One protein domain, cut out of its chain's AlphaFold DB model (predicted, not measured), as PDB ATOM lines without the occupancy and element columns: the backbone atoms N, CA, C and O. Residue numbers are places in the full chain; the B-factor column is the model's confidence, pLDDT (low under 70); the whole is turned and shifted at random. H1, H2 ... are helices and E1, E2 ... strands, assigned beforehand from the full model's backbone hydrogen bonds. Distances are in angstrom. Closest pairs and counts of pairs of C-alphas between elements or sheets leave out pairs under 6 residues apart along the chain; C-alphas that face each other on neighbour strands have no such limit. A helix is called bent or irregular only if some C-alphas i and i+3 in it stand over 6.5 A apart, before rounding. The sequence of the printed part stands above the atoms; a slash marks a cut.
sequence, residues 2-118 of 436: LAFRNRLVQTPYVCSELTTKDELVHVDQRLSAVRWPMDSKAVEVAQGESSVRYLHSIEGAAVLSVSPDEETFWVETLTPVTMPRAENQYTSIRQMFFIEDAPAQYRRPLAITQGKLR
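What this domain is: This is residues 2 to 118 of the 436 residues of an uncharacterized protein of Hondaea fermentalgiana (UniProt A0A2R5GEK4). What does the model look like? A strongly twisted sheet of six strands, curled like part of a barrel, is built along the long hairpin of E6 and E7, with helix H1 packed on one face over E6 and E5. Residues 2 to 23 make a long stretch with no named element, of which residues 14 to 15 pair in parallel with residues 81 to 82 of E6. What is it made of? The printed part has 117 residues with seven named strands followed by one named helix, E1 E2 E3 E4 E5 E6 E7 H1; its class is mostly strand, with under half of the residues in named elements. The sheet's order is E1 E7 E6 E5 E4 E3, all antiparallel, and the whole is compact, with a radius of gyration of the C-alphas of 15.0 A and spans of 47 by 29 by 27 A.

How they stand to each other: How do the first two strands stand? E1, residues 24 to 26, is an edge strand and the antiparallel neighbour of E7, residues 89 to 98, with N 25 and O 90 within hydrogen-bond range at 2.8 A. E2, residues 33 to 36, pairs with no named strand; its closest C-alphas to E5, residues 62 to 66, are those of Val 34 and Ala 62, 6.8 A apart. How does the sheet go on? E3, residues 43 to 45, E4, residues 53 to 56, E5, E6, residues 72 to 82, and E7 form a meander, each strand the antiparallel neighbour of the one before, and each step is a hairpin. Within hydrogen-bond range are, for instance, N 54 and O 44 at 3.2 A, N 55 and O 64 at 2.8 A, N 74 and O 65 at 2.8 A, and N 79 and O 91 at 2.8 A. Where is the helix? H1, residues 104 to 113, is on the sheet at a height of 9.2 A, over E6 and E5, and only just across the strands, at 62 degrees to E5 on the local plane. Its closest C-alphas to E5 are those of Thr 113 and Val 66, 7.1 A apart. H1 is irregular, with C-alphas 105 and 108 7.1 A apart, and 4 of its 6 O i to N i+4 pairs are within hydrogen-bond range.

Where its parts are: Where do the named elements begin and end? E1 begins at C-alpha 24, (584.660, 515.335, 402.923), and H1 ends at C-alpha 113, (560.704, 509.707, 390.290). Which are long? E6 and E7 each measure 29.7 A from first to last C-alpha, H1 15.1 A and E5 13.5 A.

The domain as a whole: How large is it? The two C-alphas farthest apart, those of Pro 84 and Arg 118, are 46.9 A apart. Is anything missing or uncertain? The printed part has no cut and no long link between named elements. Its mean pLDDT is 80.4, with residues 2 to 12, 45 to 50, 84 to 86 and 117 to 118 under 70.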
ATOM      1  N   LEU A   2     587.518 501.798 401.057       29.61
ATOM      2  CA  LEU A   2     586.559 501.117 401.944       29.61
ATOM      3  C   LEU A   2     585.249 501.917 401.983       29.61
ATOM      4  O   LEU A   2     584.944 502.593 402.957       29.61
ATOM      5  N   ALA A   3     584.474 501.863 400.899       32.72
ATOM      6  CA  ALA A   3     583.117 502.397 400.906       32.72
ATOM      7  C   ALA A   3     582.230 501.454 401.735       32.72
ATOM      8  O   ALA A   3     581.804 500.399 401.259       32.72
ATOM      9  N   PHE A   4     581.987 501.811 402.996       37.19
ATOM     10  CA  PHE A   4     581.079 501.098 403.888       37.19
ATOM     11  C   PHE A   4     579.682 501.023 403.261       37.19
ATOM     12  O   PHE A   4     578.905 501.976 403.301       37.19
ATOM     13  N   ARG A   5     579.316 499.867 402.696       38.78
ATOM     14  CA  ARG A   5     577.935 499.583 402.280       38.78
ATOM     15  C   ARG A   5     577.121 499.177 403.502       38.78
ATOM     16  O   ARG A   5     576.695 498.032 403.637       38.78
ATOM     17  N   ASN A   6     576.911 500.137 404.397       39.66
ATOM     18  CA  ASN A   6     575.974 500.022 405.503       39.66
ATOM     19  C   ASN A   6     574.567 499.967 404.905       39.66
ATOM     20  O   ASN A   6     573.964 500.997 404.618       39.66
ATOM     21  N   ARG A   7     574.080 498.762 404.593       42.28
ATOM     22  CA  ARG A   7     572.885 498.609 403.754       42.28
ATOM     23  C   ARG A   7     571.568 498.936 404.452       42.28
ATOM     24  O   ARG A   7     570.577 499.005 403.748       42.28
ATOM     25  N   LEU A   8     571.546 499.182 405.764       46.88
ATOM     26  CA  LEU A   8     570.332 499.519 406.524       46.88
ATOM     27  C   LEU A   8     570.676 500.190 407.872       46.88
ATOM     28  O   LEU A   8     570.200 499.774 408.923       46.88
ATOM     29  N   VAL A   9     571.530 501.215 407.879       47.75
ATOM     30  CA  VAL A   9     571.699 502.039 409.090       47.75
ATOM     31  C   VAL A   9     570.952 503.337 408.855       47.75
ATOM     32  O   VAL A   9     571.257 504.052 407.906       47.75
ATOM     33  N   GLN A  10     569.942 503.611 409.683       55.66
ATOM     34  CA  GLN A  10     569.232 504.898 409.676       55.66
ATOM     35  C   GLN A  10     570.198 506.061 409.958       55.66
ATOM     36  O   GLN A  10     569.997 507.167 409.474       55.66
ATOM     37  N   THR A  11     571.270 505.776 410.697       64.00
ATOM     38  CA  THR A  11     572.310 506.713 411.127       64.00
ATOM     39  C   THR A  11     573.702 506.097 410.930       64.00
ATOM     40  O   THR A  11     574.311 505.594 411.877       64.00
ATOM     41  N   PRO A  12     574.206 506.028 409.686       67.81
ATOM     42  CA  PRO A  12     575.507 505.429 409.423       67.81
ATOM     43  C   PRO A  12     576.596 506.158 410.213       67.81
ATOM     44  O   PRO A  12     576.761 507.369 410.102       67.81
ATOM     45  N   TYR A  13     577.341 505.407 411.023       71.81
ATOM     46  CA  TYR A  13     578.492 505.947 411.733       71.81
ATOM     47  C   TYR A  13     579.658 506.087 410.757       71.81
ATOM     48  O   TYR A  13     580.144 505.090 410.219       71.81
ATOM     49  N   VAL A  14     580.096 507.322 410.529       75.81
ATOM     50  CA  VAL A  14     581.242 507.621 409.669       75.81
ATOM     51  C   VAL A  14     582.417 508.018 410.547       75.81
ATOM     52  O   VAL A  14     582.397 509.066 411.196       75.81
ATOM     53  N   CYS A  15     583.434 507.159 410.543       77.75
ATOM     54  CA  CYS A  15     584.705 507.381 411.215       77.75
ATOM     55  C   CYS A  15     585.598 508.254 410.331       77.75
ATOM     56  O   CYS A  15     585.914 507.910 409.189       77.75
ATOM     57  N   SER A  16     586.002 509.394 410.868       78.31
ATOM     58  CA  SER A  16     586.805 510.379 410.148       78.31
ATOM     59  C   SER A  16     588.202 509.893 409.783       78.31
ATOM     60  O   SER A  16     588.738 510.247 408.743       78.31
ATOM     61  N   GLU A  17     588.762 509.024 410.618       79.81
ATOM     62  CA  GLU A  17     590.078 508.422 410.475       79.81
ATOM     63  C   GLU A  17     590.127 507.473 409.273       79.81
ATOM     64  O   GLU A  17     591.202 507.150 408.774       79.81
ATOM     65  N   LEU A  18     588.951 507.048 408.801       77.50
ATOM     66  CA  LEU A  18     588.763 506.184 407.643       77.50
ATOM     67  C   LEU A  18     588.221 506.935 406.417       77.50
ATOM     68  O   LEU A  18     588.057 506.312 405.373       77.50
ATOM     69  N   THR A  19     587.945 508.239 406.536       81.00
ATOM     70  CA  THR A  19     587.410 509.073 405.449       81.00
ATOM     71  C   THR A  19     588.509 509.996 404.936       81.00
ATOM     72  O   THR A  19     589.125 510.738 405.703       81.00
ATOM     73  N   THR A  20     588.801 509.950 403.638       85.25
ATOM     74  CA  THR A  20     589.843 510.811 403.063       85.25
ATOM     75  C   THR A  20     589.351 512.255 402.959       85.25
ATOM     76  O   THR A  20     588.158 512.508 402.832       85.25
ATOM     77  N   LYS A  21     590.263 513.237 403.007       85.69
ATOM     78  CA  LYS A  21     589.884 514.664 402.949       85.69
ATOM     79  C   LYS A  21     589.113 515.032 401.679       85.69
ATOM     80  O   LYS A  21     588.285 515.932 401.739       85.69
ATOM     81  N   ASP A  22     589.367 514.329 400.580       87.62
ATOM     82  CA  ASP A  22     588.713 514.565 399.289       87.62
ATOM     83  C   ASP A  22     587.271 514.021 399.251       87.62
ATOM     84  O   ASP A  22     586.479 514.425 398.405       87.62
ATOM     85  N   GLU A  23     586.911 513.133 400.182       83.75
ATOM     86  CA  GLU A  23     585.548 512.609 400.355       83.75
ATOM     87  C   GLU A  23     584.704 513.480 401.302       83.75
ATOM     88  O   GLU A  23     583.489 513.296 401.405       83.75
ATOM     89  N   LEU A  24     585.334 514.436 401.997       88.56
ATOM     90  CA  LEU A  24     584.660 515.335 402.923       88.56
ATOM     91  C   LEU A  24     584.031 516.515 402.182       88.56
ATOM     92  O   LEU A  24     584.705 517.314 401.536       88.56
ATOM     93  N   VAL A  25     582.727 516.675 402.367       88.12
ATOM     94  CA  VAL A  25     581.947 517.820 401.907       88.12
ATOM     95  C   VAL A  25     581.716 518.751 403.090       88.12
ATOM     96  O   VAL A  25     581.185 518.341 404.125       88.12
ATOM     97  N   HIS A  26     582.115 520.012 402.944       89.25
ATOM     98  CA  HIS A  26     581.767 521.051 403.906       89.25
ATOM     99  C   HIS A  26     580.421 521.666 403.528       89.25
ATOM    100  O   HIS A  26     580.227 522.056 402.378       89.25
ATOM    101  N   VAL A  27     579.501 521.745 404.487       86.56
ATOM    102  CA  VAL A  27     578.172 522.333 404.278       86.56
ATOM    103  C   VAL A  27     577.991 523.475 405.266       86.56
ATOM    104  O   VAL A  27     578.074 523.255 406.467       86.56
ATOM    105  N   ASP A  28     577.704 524.687 404.792       85.00
ATOM    106  CA  ASP A  28     577.640 525.889 405.646       85.00
ATOM    107  C   ASP A  28     576.603 525.794 406.782       85.00
ATOM    108  O   ASP A  28     576.695 526.499 407.787       85.00
ATOM    109  N   GLN A  29     575.607 524.919 406.629       84.69
ATOM    110  CA  GLN A  29     574.547 524.692 407.602       84.69
ATOM    111  C   GLN A  29     574.496 523.228 408.023       84.69
ATOM    112  O   GLN A  29     574.592 522.313 407.204       84.69
ATOM    113  N   ARG A  30     574.262 523.008 409.319       85.44
ATOM    114  CA  ARG A  30     574.055 521.667 409.856       85.44
ATOM    115  C   ARG A  30     572.762 521.077 409.296       85.44
ATOM    116  O   ARG A  30     571.666 521.534 409.611       85.44
ATOM    117  N   LEU A  31     572.900 520.007 408.525       82.44
ATOM    118  CA  LEU A  31     571.797 519.174 408.063       82.44
ATOM    119  C   LEU A  31     571.203 518.407 409.251       82.44
ATOM    120  O   LEU A  31     571.867 517.554 409.843       82.44
ATOM    121  N   SER A  32     569.962 518.731 409.615       82.00
ATOM    122  CA  SER A  32     569.183 518.022 410.639       82.00
ATOM    123  C   SER A  32     568.234 516.984 410.040       82.00
ATOM    124  O   SER A  32     567.931 515.982 410.684       82.00
ATOM    125  N   ALA A  33     567.792 517.210 408.802       83.94
ATOM    126  CA  ALA A  33     566.862 516.346 408.100       83.94
ATOM    127  C   ALA A  33     567.039 516.430 406.581       83.94
ATOM    128  O   ALA A  33     567.503 517.439 406.048       83.94
ATOM    129  N   VAL A  34     566.603 515.376 405.894       84.00
ATOM    130  CA  VAL A  34     566.472 515.337 404.431       84.00
ATOM    131  C   VAL A  34     564.996 515.439 404.083       84.00
ATOM    132  O   VAL A  34     564.200 514.627 404.566       84.00
ATOM    133  N   ARG A  35     564.623 516.405 403.236       88.81
ATOM    134  CA  ARG A  35     563.254 516.532 402.730       88.81
ATOM    135  C   ARG A  35     563.176 516.260 401.245       88.81
ATOM    136  O   ARG A  35     563.945 516.795 400.457       88.81
ATOM    137  N   TRP A  36     562.193 515.464 400.848       90.81
ATOM    138  CA  TRP A  36     561.918 515.210 399.438       90.81
ATOM    139  C   TRP A  36     560.839 516.162 398.919       90.81
ATOM    140  O   TRP A  36     559.879 516.441 399.648       90.81
ATOM    141  N   PRO A  37     560.962 516.650 397.675       87.50
ATOM    142  CA  PRO A  37     559.914 517.447 397.060       87.50
ATOM    143  C   PRO A  37     558.646 516.605 396.897       87.50
ATOM    144  O   PRO A  37     558.708 515.397 396.674       87.50
ATOM    145  N   MET A  38     557.484 517.247 397.018       82.81
ATOM    146  CA  MET A  38     556.179 516.584 396.885       82.81
ATOM    147  C   MET A  38     555.601 516.677 395.472       82.81
ATOM    148  O   MET A  38     554.677 515.932 395.145       82.81
ATOM    149  N   ASP A  39     556.130 517.584 394.649       82.19
ATOM    150  CA  ASP A  39     555.689 517.787 393.274       82.19
ATOM    151  C   ASP A  39     556.543 516.964 392.301       82.19
ATOM    152  O   ASP A  39     557.770 517.042 392.292       82.19
ATOM    153  N   SER A  40     555.869 516.224 391.423       77.38
ATOM    154  CA  SER A  40     556.441 515.568 390.242       77.38
ATOM    155  C   SER A  40     557.247 516.492 389.326       77.38
ATOM    156  O   SER A  40     558.140 516.018 388.632       77.38
ATOM    157  N   LYS A  41     556.979 517.804 389.334       79.19
ATOM    158  CA  LYS A  41     557.737 518.786 388.543       79.19
ATOM    159  C   LYS A  41     559.159 519.011 389.051       79.19
ATOM    160  O   LYS A  41     559.971 519.547 388.310       79.19
ATOM    161  N   ALA A  42     559.456 518.605 390.284       73.12
ATOM    162  CA  ALA A  42     560.797 518.679 390.856       73.12
ATOM    163  C   ALA A  42     561.705 517.508 390.424       73.12
ATOM    164  O   ALA A  42     562.846 517.425 390.869       73.12
ATOM    165  N   VAL A  43     561.205 516.577 389.599       76.31
ATOM    166  CA  VAL A  43     562.012 515.484 389.043       76.31
ATOM    167  C   VAL A  43     562.836 516.019 387.884       76.31
ATOM    168  O   VAL A  43     562.299 516.341 386.822       76.31
ATOM    169  N   GLU A  44     564.149 516.047 388.068       76.06
ATOM    170  CA  GLU A  44     565.073 516.298 386.974       76.06
ATOM    171  C   GLU A  44     565.338 514.988 386.231       76.06
ATOM    172  O   GLU A  44     565.881 514.008 386.753       76.06
ATOM    173  N   VAL A  45     564.923 514.957 384.970       65.94
ATOM    174  CA  VAL A  45     565.292 513.880 384.056       65.94
ATOM    175  C   VAL A  45     566.584 514.310 383.382       65.94
ATOM    176  O   VAL A  45     566.563 515.141 382.475       65.94
ATOM    177  N   ALA A  46     567.713 513.758 383.824       59.47
ATOM    178  CA  ALA A  46     568.964 513.971 383.115       59.47
ATOM    179  C   ALA A  46     568.851 513.323 381.726       59.47
ATOM    180  O   ALA A  46     568.698 512.108 381.599       59.47
ATOM    181  N   GLN A  47     568.915 514.134 380.671       47.38
ATOM    182  CA  GLN A  47     569.048 513.652 379.297       47.38
ATOM    183  C   GLN A  47     570.505 513.236 379.047       47.38
ATOM    184  O   GLN A  47     571.278 513.965 378.432       47.38
ATOM    185  N   GLY A  48     570.892 512.074 379.570       56.47
ATOM    186  CA  GLY A  48     572.103 511.351 379.173       56.47
ATOM    187  C   GLY A  48     571.759 510.077 378.392       56.47
ATOM    188  O   GLY A  48     570.591 509.708 378.286       56.47
ATOM    189  N   GLU A  49     572.768 509.369 377.870       53.06
ATOM    190  CA  GLU A  49     572.588 508.069 377.183       53.06
ATOM    191  C   GLU A  49     571.977 506.989 378.093       53.06
ATOM    192  O   GLU A  49     571.344 506.042 377.627       53.06
ATOM    193  N   SER A  50     572.123 507.146 379.408       65.81
ATOM    194  CA  SER A  50     571.463 506.332 380.417       65.81
ATOM    195  C   SER A  50     570.157 507.013 380.830       65.81
ATOM    196  O   SER A  50     570.202 508.094 381.412       65.81
ATOM    197  N   SER A  51     569.001 506.396 380.579       81.44
ATOM    198  CA  SER A  51     567.666 506.888 380.966       81.44
ATOM    199  C   SER A  51     567.409 506.838 382.486       81.44
ATOM    200  O   SER A  51     566.378 506.349 382.950       81.44
ATOM    201  N   VAL A  52     568.382 507.296 383.272       85.00
ATOM    202  CA  VAL A  52     568.351 507.371 384.730       85.00
ATOM    203  C   VAL A  52     567.583 508.626 385.121       85.00
ATOM    204  O   VAL A  52     567.812 509.709 384.585       85.00
ATOM    205  N   ARG A  53     566.657 508.477 386.064       88.06
ATOM    206  CA  ARG A  53     565.883 509.596 386.611       88.06
ATOM    207  C   ARG A  53     566.384 509.927 387.999       88.06
ATOM    208  O   ARG A  53     566.579 509.009 388.798       88.06
ATOM    209  N   TYR A  54     566.534 511.216 388.277       91.19
ATOM    210  CA  TYR A  54     567.046 511.712 389.542       91.19
ATOM    211  C   TYR A  54     565.967 512.516 390.258       91.19
ATOM    212  O   TYR A  54     565.150 513.207 389.652       91.19
ATOM    213  N   LEU A  55     565.954 512.409 391.575       92.38
ATOM    214  CA  LEU A  55     565.196 513.282 392.447       92.38
ATOM    215  C   LEU A  55     566.161 513.798 393.499       92.38
ATOM    216  O   LEU A  55     566.764 513.001 394.213       92.38
ATOM    217  N   HIS A  56     566.317 515.111 393.574       92.50
ATOM    218  CA  HIS A  56     567.129 515.756 394.595       92.50
ATOM    219  C   HIS A  56     566.262 516.077 395.812       92.50
ATOM    220  O   HIS A  56     565.078 516.404 395.684       92.50
ATOM    221  N   SER A  57     566.843 515.969 397.003       91.56
ATOM    222  CA  SER A  57     566.225 516.505 398.209       91.56
ATOM    223  C   SER A  57     566.223 518.036 398.160       91.56
ATOM    224  O   SER A  57     567.045 518.648 397.478       91.56
ATOM    225  N   ILE A  58     565.312 518.666 398.899       86.62
ATOM    226  CA  ILE A  58     565.126 520.125 398.924       86.62
ATOM    227  C   ILE A  58     566.410 520.837 399.374       86.62
ATOM    228  O   ILE A  58     566.749 521.896 398.862       86.62
ATOM    229  N   GLU A  59     567.144 520.241 400.311       86.75
ATOM    230  CA  GLU A  59     568.408 520.767 400.837       86.75
ATOM    231  C   GLU A  59     569.619 520.448 399.947       86.75
ATOM    232  O   GLU A  59     570.730 520.853 400.275       86.75
ATOM    233  N   GLY A  60     569.452 519.648 398.887       88.75
ATOM    234  CA  GLY A  60     570.573 519.079 398.126       88.75
ATOM    235  C   GLY A  60     571.403 518.049 398.909       88.75
ATOM    236  O   GLY A  60     572.470 517.644 398.462       88.75
ATOM    237  N   ALA A  61     570.915 517.614 400.072       88.50
ATOM    238  CA  ALA A  61     571.588 516.681 400.972       88.50
ATOM    239  C   ALA A  61     571.433 515.207 400.574       88.50
ATOM    240  O   ALA A  61     572.152 514.353 401.095       88.50
ATOM    241  N   ALA A  62     570.484 514.889 399.692       92.38
ATOM    242  CA  ALA A  62     570.309 513.544 399.173       92.38
ATOM    243  C   ALA A  62     569.865 513.528 397.709       92.38
ATOM    244  O   ALA A  62     569.203 514.450 397.230       92.38
ATOM    245  N   VAL A  63     570.191 512.439 397.016       94.19
ATOM    246  CA  VAL A  63     569.798 512.177 395.630       94.19
ATOM    247  C   VAL A  63     569.259 510.758 395.524       94.19
ATOM    248  O   VAL A  63     569.929 509.796 395.894       94.19
ATOM    249  N   LEU A  64     568.044 510.613 395.004       94.44
ATOM    250  CA  LEU A  64     567.463 509.327 394.641       94.44
ATOM    251  C   LEU A  64     567.587 509.145 393.131       94.44
ATOM    252  O   LEU A  64     567.116 509.979 392.369       94.44
ATOM    253  N   SER A  65     568.203 508.049 392.697       93.69
ATOM    254  CA  SER A  65     568.382 507.710 391.280       93.69
ATOM    255  C   SER A  65     567.672 506.399 390.960       93.69
ATOM    256  O   SER A  65     567.944 505.400 391.620       93.69
ATOM    257  N   VAL A  66     566.799 506.363 389.955       93.56
ATOM    258  CA  VAL A  66     566.120 505.128 389.512       93.56
ATOM    259  C   VAL A  66     566.813 504.568 388.278       93.56
ATOM    260  O   VAL A  66     567.085 505.317 387.337       93.56
ATOM    261  N   SER A  67     567.089 503.263 388.276       90.94
ATOM    262  CA  SER A  67     567.724 502.581 387.149       90.94
ATOM    263  C   SER A  67     566.865 502.623 385.874       90.94
ATOM    264  O   SER A  67     565.637 502.718 385.957       90.94
ATOM    265  N   PRO A  68     567.485 502.521 384.681       87.56
ATOM    266  CA  PRO A  68     566.772 502.479 383.400       87.56
ATOM    267  C   PRO A  68     565.723 501.366 383.282       87.56
ATOM    268  O   PRO A  68     564.710 501.550 382.615       87.56
ATOM    269  N   ASP A  69     565.972 500.217 383.912       88.38
ATOM    270  CA  ASP A  69     565.083 499.047 383.917       88.38
ATOM    271  C   ASP A  69     563.917 499.159 384.916       88.38
ATOM    272  O   ASP A  69     563.003 498.339 384.881       88.38
ATOM    273  N   GLU A  70     563.919 500.189 385.771       91.38
ATOM    274  CA  GLU A  70     562.974 500.365 386.876       91.38
ATOM    275  C   GLU A  70     562.895 499.169 387.846       91.38
ATOM    276  O   GLU A  70     561.859 498.960 388.483       91.38
ATOM    277  N   GLU A  71     563.975 498.402 388.007       90.81
ATOM    278  CA  GLU A  71     564.044 497.310 388.992       90.81
ATOM    279  C   GLU A  71     564.752 497.738 390.284       90.81
ATOM    280  O   GLU A  71     564.430 497.261 391.377       90.81
ATOM    281  N   THR A  72     565.685 498.690 390.188       93.12
ATOM    282  CA  THR A  72     566.499 499.155 391.316       93.12
ATOM    283  C   THR A  72     566.514 500.675 391.442       93.12
ATOM    284  O   THR A  72     566.186 501.432 390.525       93.12
ATOM    285  N   PHE A  73     566.882 501.151 392.625       94.81
ATOM    286  CA  PHE A  73     567.183 502.557 392.838       94.81
ATOM    287  C   PHE A  73     568.344 502.724 393.812       94.81
ATOM    288  O   PHE A  73     568.610 501.870 394.663       94.81
ATOM    289  N   TRP A  74     569.044 503.845 393.679       94.62
ATOM    290  CA  TRP A  74     570.095 504.266 394.590       94.62
ATOM    291  C   TRP A  74     569.639 505.480 395.373       94.62
ATOM    292  O   TRP A  74     568.961 506.352 394.832       94.62
ATOM    293  N   VAL A  75     570.053 505.544 396.630       93.56
ATOM    294  CA  VAL A  75     569.933 506.739 397.457       93.56
ATOM    295  C   VAL A  75     571.337 507.130 397.877       93.56
ATOM    296  O   VAL A  75     572.049 506.333 398.484       93.56
ATOM    297  N   GLU A  76     571.737 508.334 397.507       93.12
ATOM    298  CA  GLU A  76     572.973 508.964 397.935       93.12
ATOM    299  C   GLU A  76     572.632 510.039 398.967       93.12
ATOM    300  O   GLU A  76     571.784 510.881 398.698       93.12
ATOM    301  N   THR A  77     573.222 509.988 400.160       91.44
ATOM    302  CA  THR A  77     572.936 510.916 401.270       91.44
ATOM    303  C   THR A  77     574.220 511.449 401.875       91.44
ATOM    304  O   THR A  77     575.127 510.672 402.181       91.44
ATOM    305  N   LEU A  78     574.254 512.750 402.149       90.50
ATOM    306  CA  LEU A  78     575.284 513.367 402.971       90.50
ATOM    307  C   LEU A  78     575.086 512.969 404.436       90.50
ATOM    308  O   LEU A  78     574.052 513.243 405.042       90.50
ATOM    309  N   THR A  79     576.092 512.316 405.004       88.81
ATOM    310  CA  THR A  79     576.094 511.826 406.384       88.81
ATOM    311  C   THR A  79     577.130 512.587 407.198       88.81
ATOM    312  O   THR A  79     578.268 512.701 406.737       88.81
ATOM    313  N   PRO A  80     576.782 513.107 408.389       87.38
ATOM    314  CA  PRO A  80     577.733 513.830 409.221       87.38
ATOM    315  C   PRO A  80     578.875 512.910 409.658       87.38
ATOM    316  O   PRO A  80     578.655 511.788 410.119       87.38
ATOM    317  N   VAL A  81     580.105 513.401 409.544       87.62
ATOM    318  CA  VAL A  81     581.284 512.679 410.023       87.62
ATOM    319  C   VAL A  81     581.359 512.815 411.536       87.62
ATOM    320  O   VAL A  81     581.359 513.921 412.077       87.62
ATOM    321  N   THR A  82     581.400 511.688 412.247       78.94
ATOM    322  CA  THR A  82     581.415 511.723 413.710       78.94
ATOM    323  C   THR A  82     582.837 511.990 414.189       78.94
ATOM    324  O   THR A  82     583.655 511.079 414.264       78.94
ATOM    325  N   MET A  83     583.132 513.248 414.522       73.00
ATOM    326  CA  MET A  83     584.382 513.653 415.164       73.00
ATOM    327  C   MET A  83     584.140 514.577 416.354       73.00
ATOM    328  O   MET A  83     583.278 515.459 416.286       73.00
ATOM    329  N   PRO A  84     585.000 514.515 417.381       57.84
ATOM    330  CA  PRO A  84     585.194 515.656 418.254       57.84
ATOM    331  C   PRO A  84     585.825 516.791 417.421       57.84
ATOM    332  O   PRO A  84     587.020 516.746 417.145       57.84
ATOM    333  N   ARG A  85     585.028 517.816 417.061       68.75
ATOM    334  CA  ARG A  85     585.391 519.090 416.375       68.75
ATOM    335  C   ARG A  85     585.145 519.206 414.860       68.75
ATOM    336  O   ARG A  85     585.438 520.267 414.316       68.75
ATOM    337  N   ALA A  86     584.585 518.208 414.175       66.44
ATOM    338  CA  ALA A  86     584.216 518.353 412.757       66.44
ATOM    339  C   ALA A  86     582.774 518.851 412.594       66.44
ATOM    340  O   ALA A  86     581.914 518.163 412.043       66.44
ATOM    341  N   GLU A  87     582.487 520.046 413.108       79.06
ATOM    342  CA  GLU A  87     581.211 520.690 412.801       79.06
ATOM    343  C   GLU A  87     581.117 520.879 411.281       79.06
ATOM    344  O   GLU A  87     582.088 521.277 410.632       79.06
ATOM    345  N   ASN A  88     579.958 520.548 410.707       85.75
ATOM    346  CA  ASN A  88     579.648 520.773 409.295       85.75
ATOM    347  C   ASN A  88     580.484 519.985 408.264       85.75
ATOM    348  O   ASN A  88     580.535 520.366 407.093       85.75
ATOM    349  N   GLN A  89     581.128 518.881 408.657       89.81
ATOM    350  CA  GLN A  89     581.750 517.952 407.708       89.81
ATOM    351  C   GLN A  89     580.858 516.738 407.467       89.81
ATOM    352  O   GLN A  89     580.415 516.067 408.402       89.81
ATOM    353  N   TYR A  90     580.627 516.446 406.193       91.38
ATOM    354  CA  TYR A  90     579.788 515.355 405.727       91.38
ATOM    355  C   TYR A  90     580.574 514.463 404.771       91.38
ATOM    356  O   TYR A  90     581.520 514.913 404.138       91.38
ATOM    357  N   THR A  91     580.163 513.211 404.631       91.25
ATOM    358  CA  THR A  91     580.588 512.341 403.528       91.25
ATOM    359  C   THR A  91     579.366 511.873 402.762       91.25
ATOM    360  O   THR A  91     578.282 511.731 403.337       91.25
ATOM    361  N   SER A  92     579.533 511.584 401.477       90.25
ATOM    362  CA  SER A  92     578.485 510.928 400.704       90.25
ATOM    363  C   SER A  92     578.432 509.430 401.018       90.25
ATOM    364  O   SER A  92     579.460 508.751 401.064       90.25
ATOM    365  N   ILE A  93     577.227 508.902 401.237       88.31
ATOM    366  CA  ILE A  93     576.961 507.467 401.361       88.31
ATOM    367  C   ILE A  93     575.930 507.070 400.325       88.31
ATOM    368  O   ILE A  93     574.839 507.632 400.283       88.31
ATOM    369  N   ARG A  94     576.249 506.038 399.542       89.50
ATOM    370  CA  ARG A  94     575.359 505.491 398.518       89.50
ATOM    371  C   ARG A  94     574.841 504.109 398.903       89.50
ATOM    372  O   ARG A  94     575.606 503.157 399.062       89.50
ATOM    373  N   GLN A  95     573.524 503.987 398.986       88.62
ATOM    374  CA  GLN A  95     572.797 502.741 399.210       88.62
ATOM    375  C   GLN A  95     572.034 502.339 397.945       88.62
ATOM    376  O   GLN A  95     571.675 503.183 397.129       88.62
ATOM    377  N   MET A  96     571.817 501.036 397.764       91.06
ATOM    378  CA  MET A  96     571.107 500.464 396.618       91.06
ATOM    379  C   MET A  96     570.001 499.552 397.126       91.06
ATOM    380  O   MET A  96     570.259 498.715 397.996       91.06
ATOM    381  N   PHE A  97     568.819 499.687 396.539       89.69
ATOM    382  CA  PHE A  97     567.616 498.952 396.898       89.69
ATOM    383  C   PHE A  97     566.933 498.407 395.643       89.69
ATOM    384  O   PHE A  97     567.011 499.012 394.571       89.69
ATOM    385  N   PHE A  98     566.229 497.287 395.792       91.06
ATOM    386  CA  PHE A  98     565.220 496.873 394.821       91.06
ATOM    387  C   PHE A  98     563.951 497.693 395.037       91.06
ATOM    388  O   PHE A  98     563.618 498.059 396.167       91.06
ATOM    389  N   ILE A  99     563.245 498.008 393.954       92.94
ATOM    390  CA  ILE A  99     562.032 498.836 394.003       92.94
ATOM    391  C   ILE A  99     560.907 498.140 394.779       92.94
ATOM    392  O   ILE A  99     560.175 498.804 395.513       92.94
ATOM    393  N   GLU A 100     560.791 496.817 394.662       89.81
ATOM    394  CA  GLU A 100     559.808 496.014 395.404       89.81
ATOM    395  C   GLU A 100     560.047 496.023 396.921       89.81
ATOM    396  O   GLU A 100     559.094 496.062 397.701       89.81
ATOM    397  N   ASP A 101     561.312 496.126 397.330       88.12
ATOM    398  CA  ASP A 101     561.750 496.136 398.728       88.12
ATOM    399  C   ASP A 101     562.029 497.555 399.253       88.12
ATOM    400  O   ASP A 101     562.726 497.737 400.255       88.12
ATOM    401  N   ALA A 102     561.515 498.591 398.578       90.06
ATOM    402  CA  ALA A 102     561.796 499.976 398.934       90.06
ATOM    403  C   ALA A 102     561.382 500.280 400.395       90.06
ATOM    404  O   ALA A 102     560.190 500.150 400.734       90.06
ATOM    405  N   PRO A 103     562.320 500.750 401.252       87.94
ATOM    406  CA  PRO A 103     562.002 501.206 402.600       87.94
ATOM    407  C   PRO A 103     560.885 502.248 402.590       87.94
ATOM    408  O   PRO A 103     560.803 503.073 401.675       87.94
ATOM    409  N   ALA A 104     560.038 502.231 403.622       85.81
ATOM    410  CA  ALA A 104     558.838 503.065 403.687       85.81
ATOM    411  C   ALA A 104     559.130 504.551 403.413       85.81
ATOM    412  O   ALA A 104     558.392 505.182 402.656       85.81
ATOM    413  N   GLN A 105     560.245 505.079 403.934       85.50
ATOM    414  CA  GLN A 105     560.643 506.472 403.723       85.50
ATOM    415  C   GLN A 105     560.949 506.855 402.265       85.50
ATOM    416  O   GLN A 105     560.828 508.023 401.904       85.50
ATOM    417  N   TYR A 106     561.330 505.896 401.417       92.38
ATOM    418  CA  TYR A 106     561.702 506.157 400.023       92.38
ATOM    419  C   TYR A 106     560.577 505.852 399.038       92.38
ATOM    420  O   TYR A 106     560.664 506.272 397.891       92.38
ATOM    421  N   ARG A 107     559.489 505.194 399.464       91.81
ATOM    422  CA  ARG A 107     558.379 504.816 398.570       91.81
ATOM    423  C   ARG A 107     557.750 506.008 397.857       91.81
ATOM    424  O   ARG A 107     557.481 505.933 396.663       91.81
ATOM    425  N   ARG A 108     557.515 507.111 398.576       88.38
ATOM    426  CA  ARG A 108     556.918 508.318 397.985       88.38
ATOM    427  C   ARG A 108     557.886 509.032 397.030       88.38
ATOM    428  O   ARG A 108     557.494 509.209 395.881       88.38
ATOM    429  N   PRO A 109     559.129 509.370 397.429       91.12
ATOM    430  CA  PRO A 109     560.147 509.884 396.506       91.12
ATOM    431  C   PRO A 109     560.303 509.010 395.257       91.12
ATOM    432  O   PRO A 109     560.266 509.509 394.140       91.12
ATOM    433  N   LEU A 110     560.349 507.689 395.431       93.25
ATOM    434  CA  LEU A 110     560.439 506.727 394.338       93.25
ATOM    435  C   LEU A 110     559.227 506.783 393.397       93.25
ATOM    436  O   LEU A 110     559.397 506.777 392.181       93.25
ATOM    437  N   ALA A 111     558.005 506.881 393.929       91.19
ATOM    438  CA  ALA A 111     556.794 507.025 393.120       91.19
ATOM    439  C   ALA A 111     556.774 508.336 392.313       91.19
ATOM    440  O   ALA A 111     556.297 508.343 391.173       91.19
ATOM    441  N   ILE A 112     557.312 509.421 392.889       88.00
ATOM    442  CA  ILE A 112     557.510 510.710 392.213       88.00
ATOM    443  C   ILE A 112     558.492 510.520 391.052       88.00
ATOM    444  O   ILE A 112     558.142 510.805 389.908       88.00
ATOM    445  N   THR A 113     559.671 509.948 391.313       88.69
ATOM    446  CA  THR A 113     560.704 509.707 390.290       88.69
ATOM    447  C   THR A 113     560.228 508.765 389.185       88.69
ATOM    448  O   THR A 113     560.572 508.945 388.019       88.69
ATOM    449  N   GLN A 114     559.387 507.781 389.515       89.06
ATOM    450  CA  GLN A 114     558.795 506.866 388.540       89.06
ATOM    451  C   GLN A 114     557.692 507.505 387.679       89.06
ATOM    452  O   GLN A 114     557.229 506.869 386.732       89.06
ATOM    453  N   GLY A 115     557.255 508.735 387.977       83.38
ATOM    454  CA  GLY A 115     556.132 509.383 387.293       83.38
ATOM    455  C   GLY A 115     554.785 508.695 387.554       83.38
ATOM    456  O   GLY A 115     553.836 508.873 386.793       83.38
ATOM    457  N   LYS A 116     554.694 507.875 388.612       72.88
ATOM    458  CA  LYS A 116     553.486 507.107 388.964       72.88
ATOM    459  C   LYS A 116     552.498 507.907 389.812       72.88
ATOM    460  O   LYS A 116     551.336 507.517 389.914       72.88
ATOM    461  N   LEU A 117     552.920 509.042 390.369       63.88
ATOM    462  CA  LEU A 117     552.025 510.027 390.970       63.88
ATOM    463  C   LEU A 117     551.266 510.763 389.861       63.88
ATOM    464  O   LEU A 117     551.730 511.754 389.303       63.88
ATOM    465  N   ARG A 118     550.087 510.244 389.511       46.66
ATOM    466  CA  ARG A 118     549.150 510.970 388.650       46.66
ATOM    467  C   ARG A 118     548.689 512.220 389.400       46.66
ATOM    468  O   ARG A 118     548.452 512.148 390.600       46.66
TER     469      ARG A 118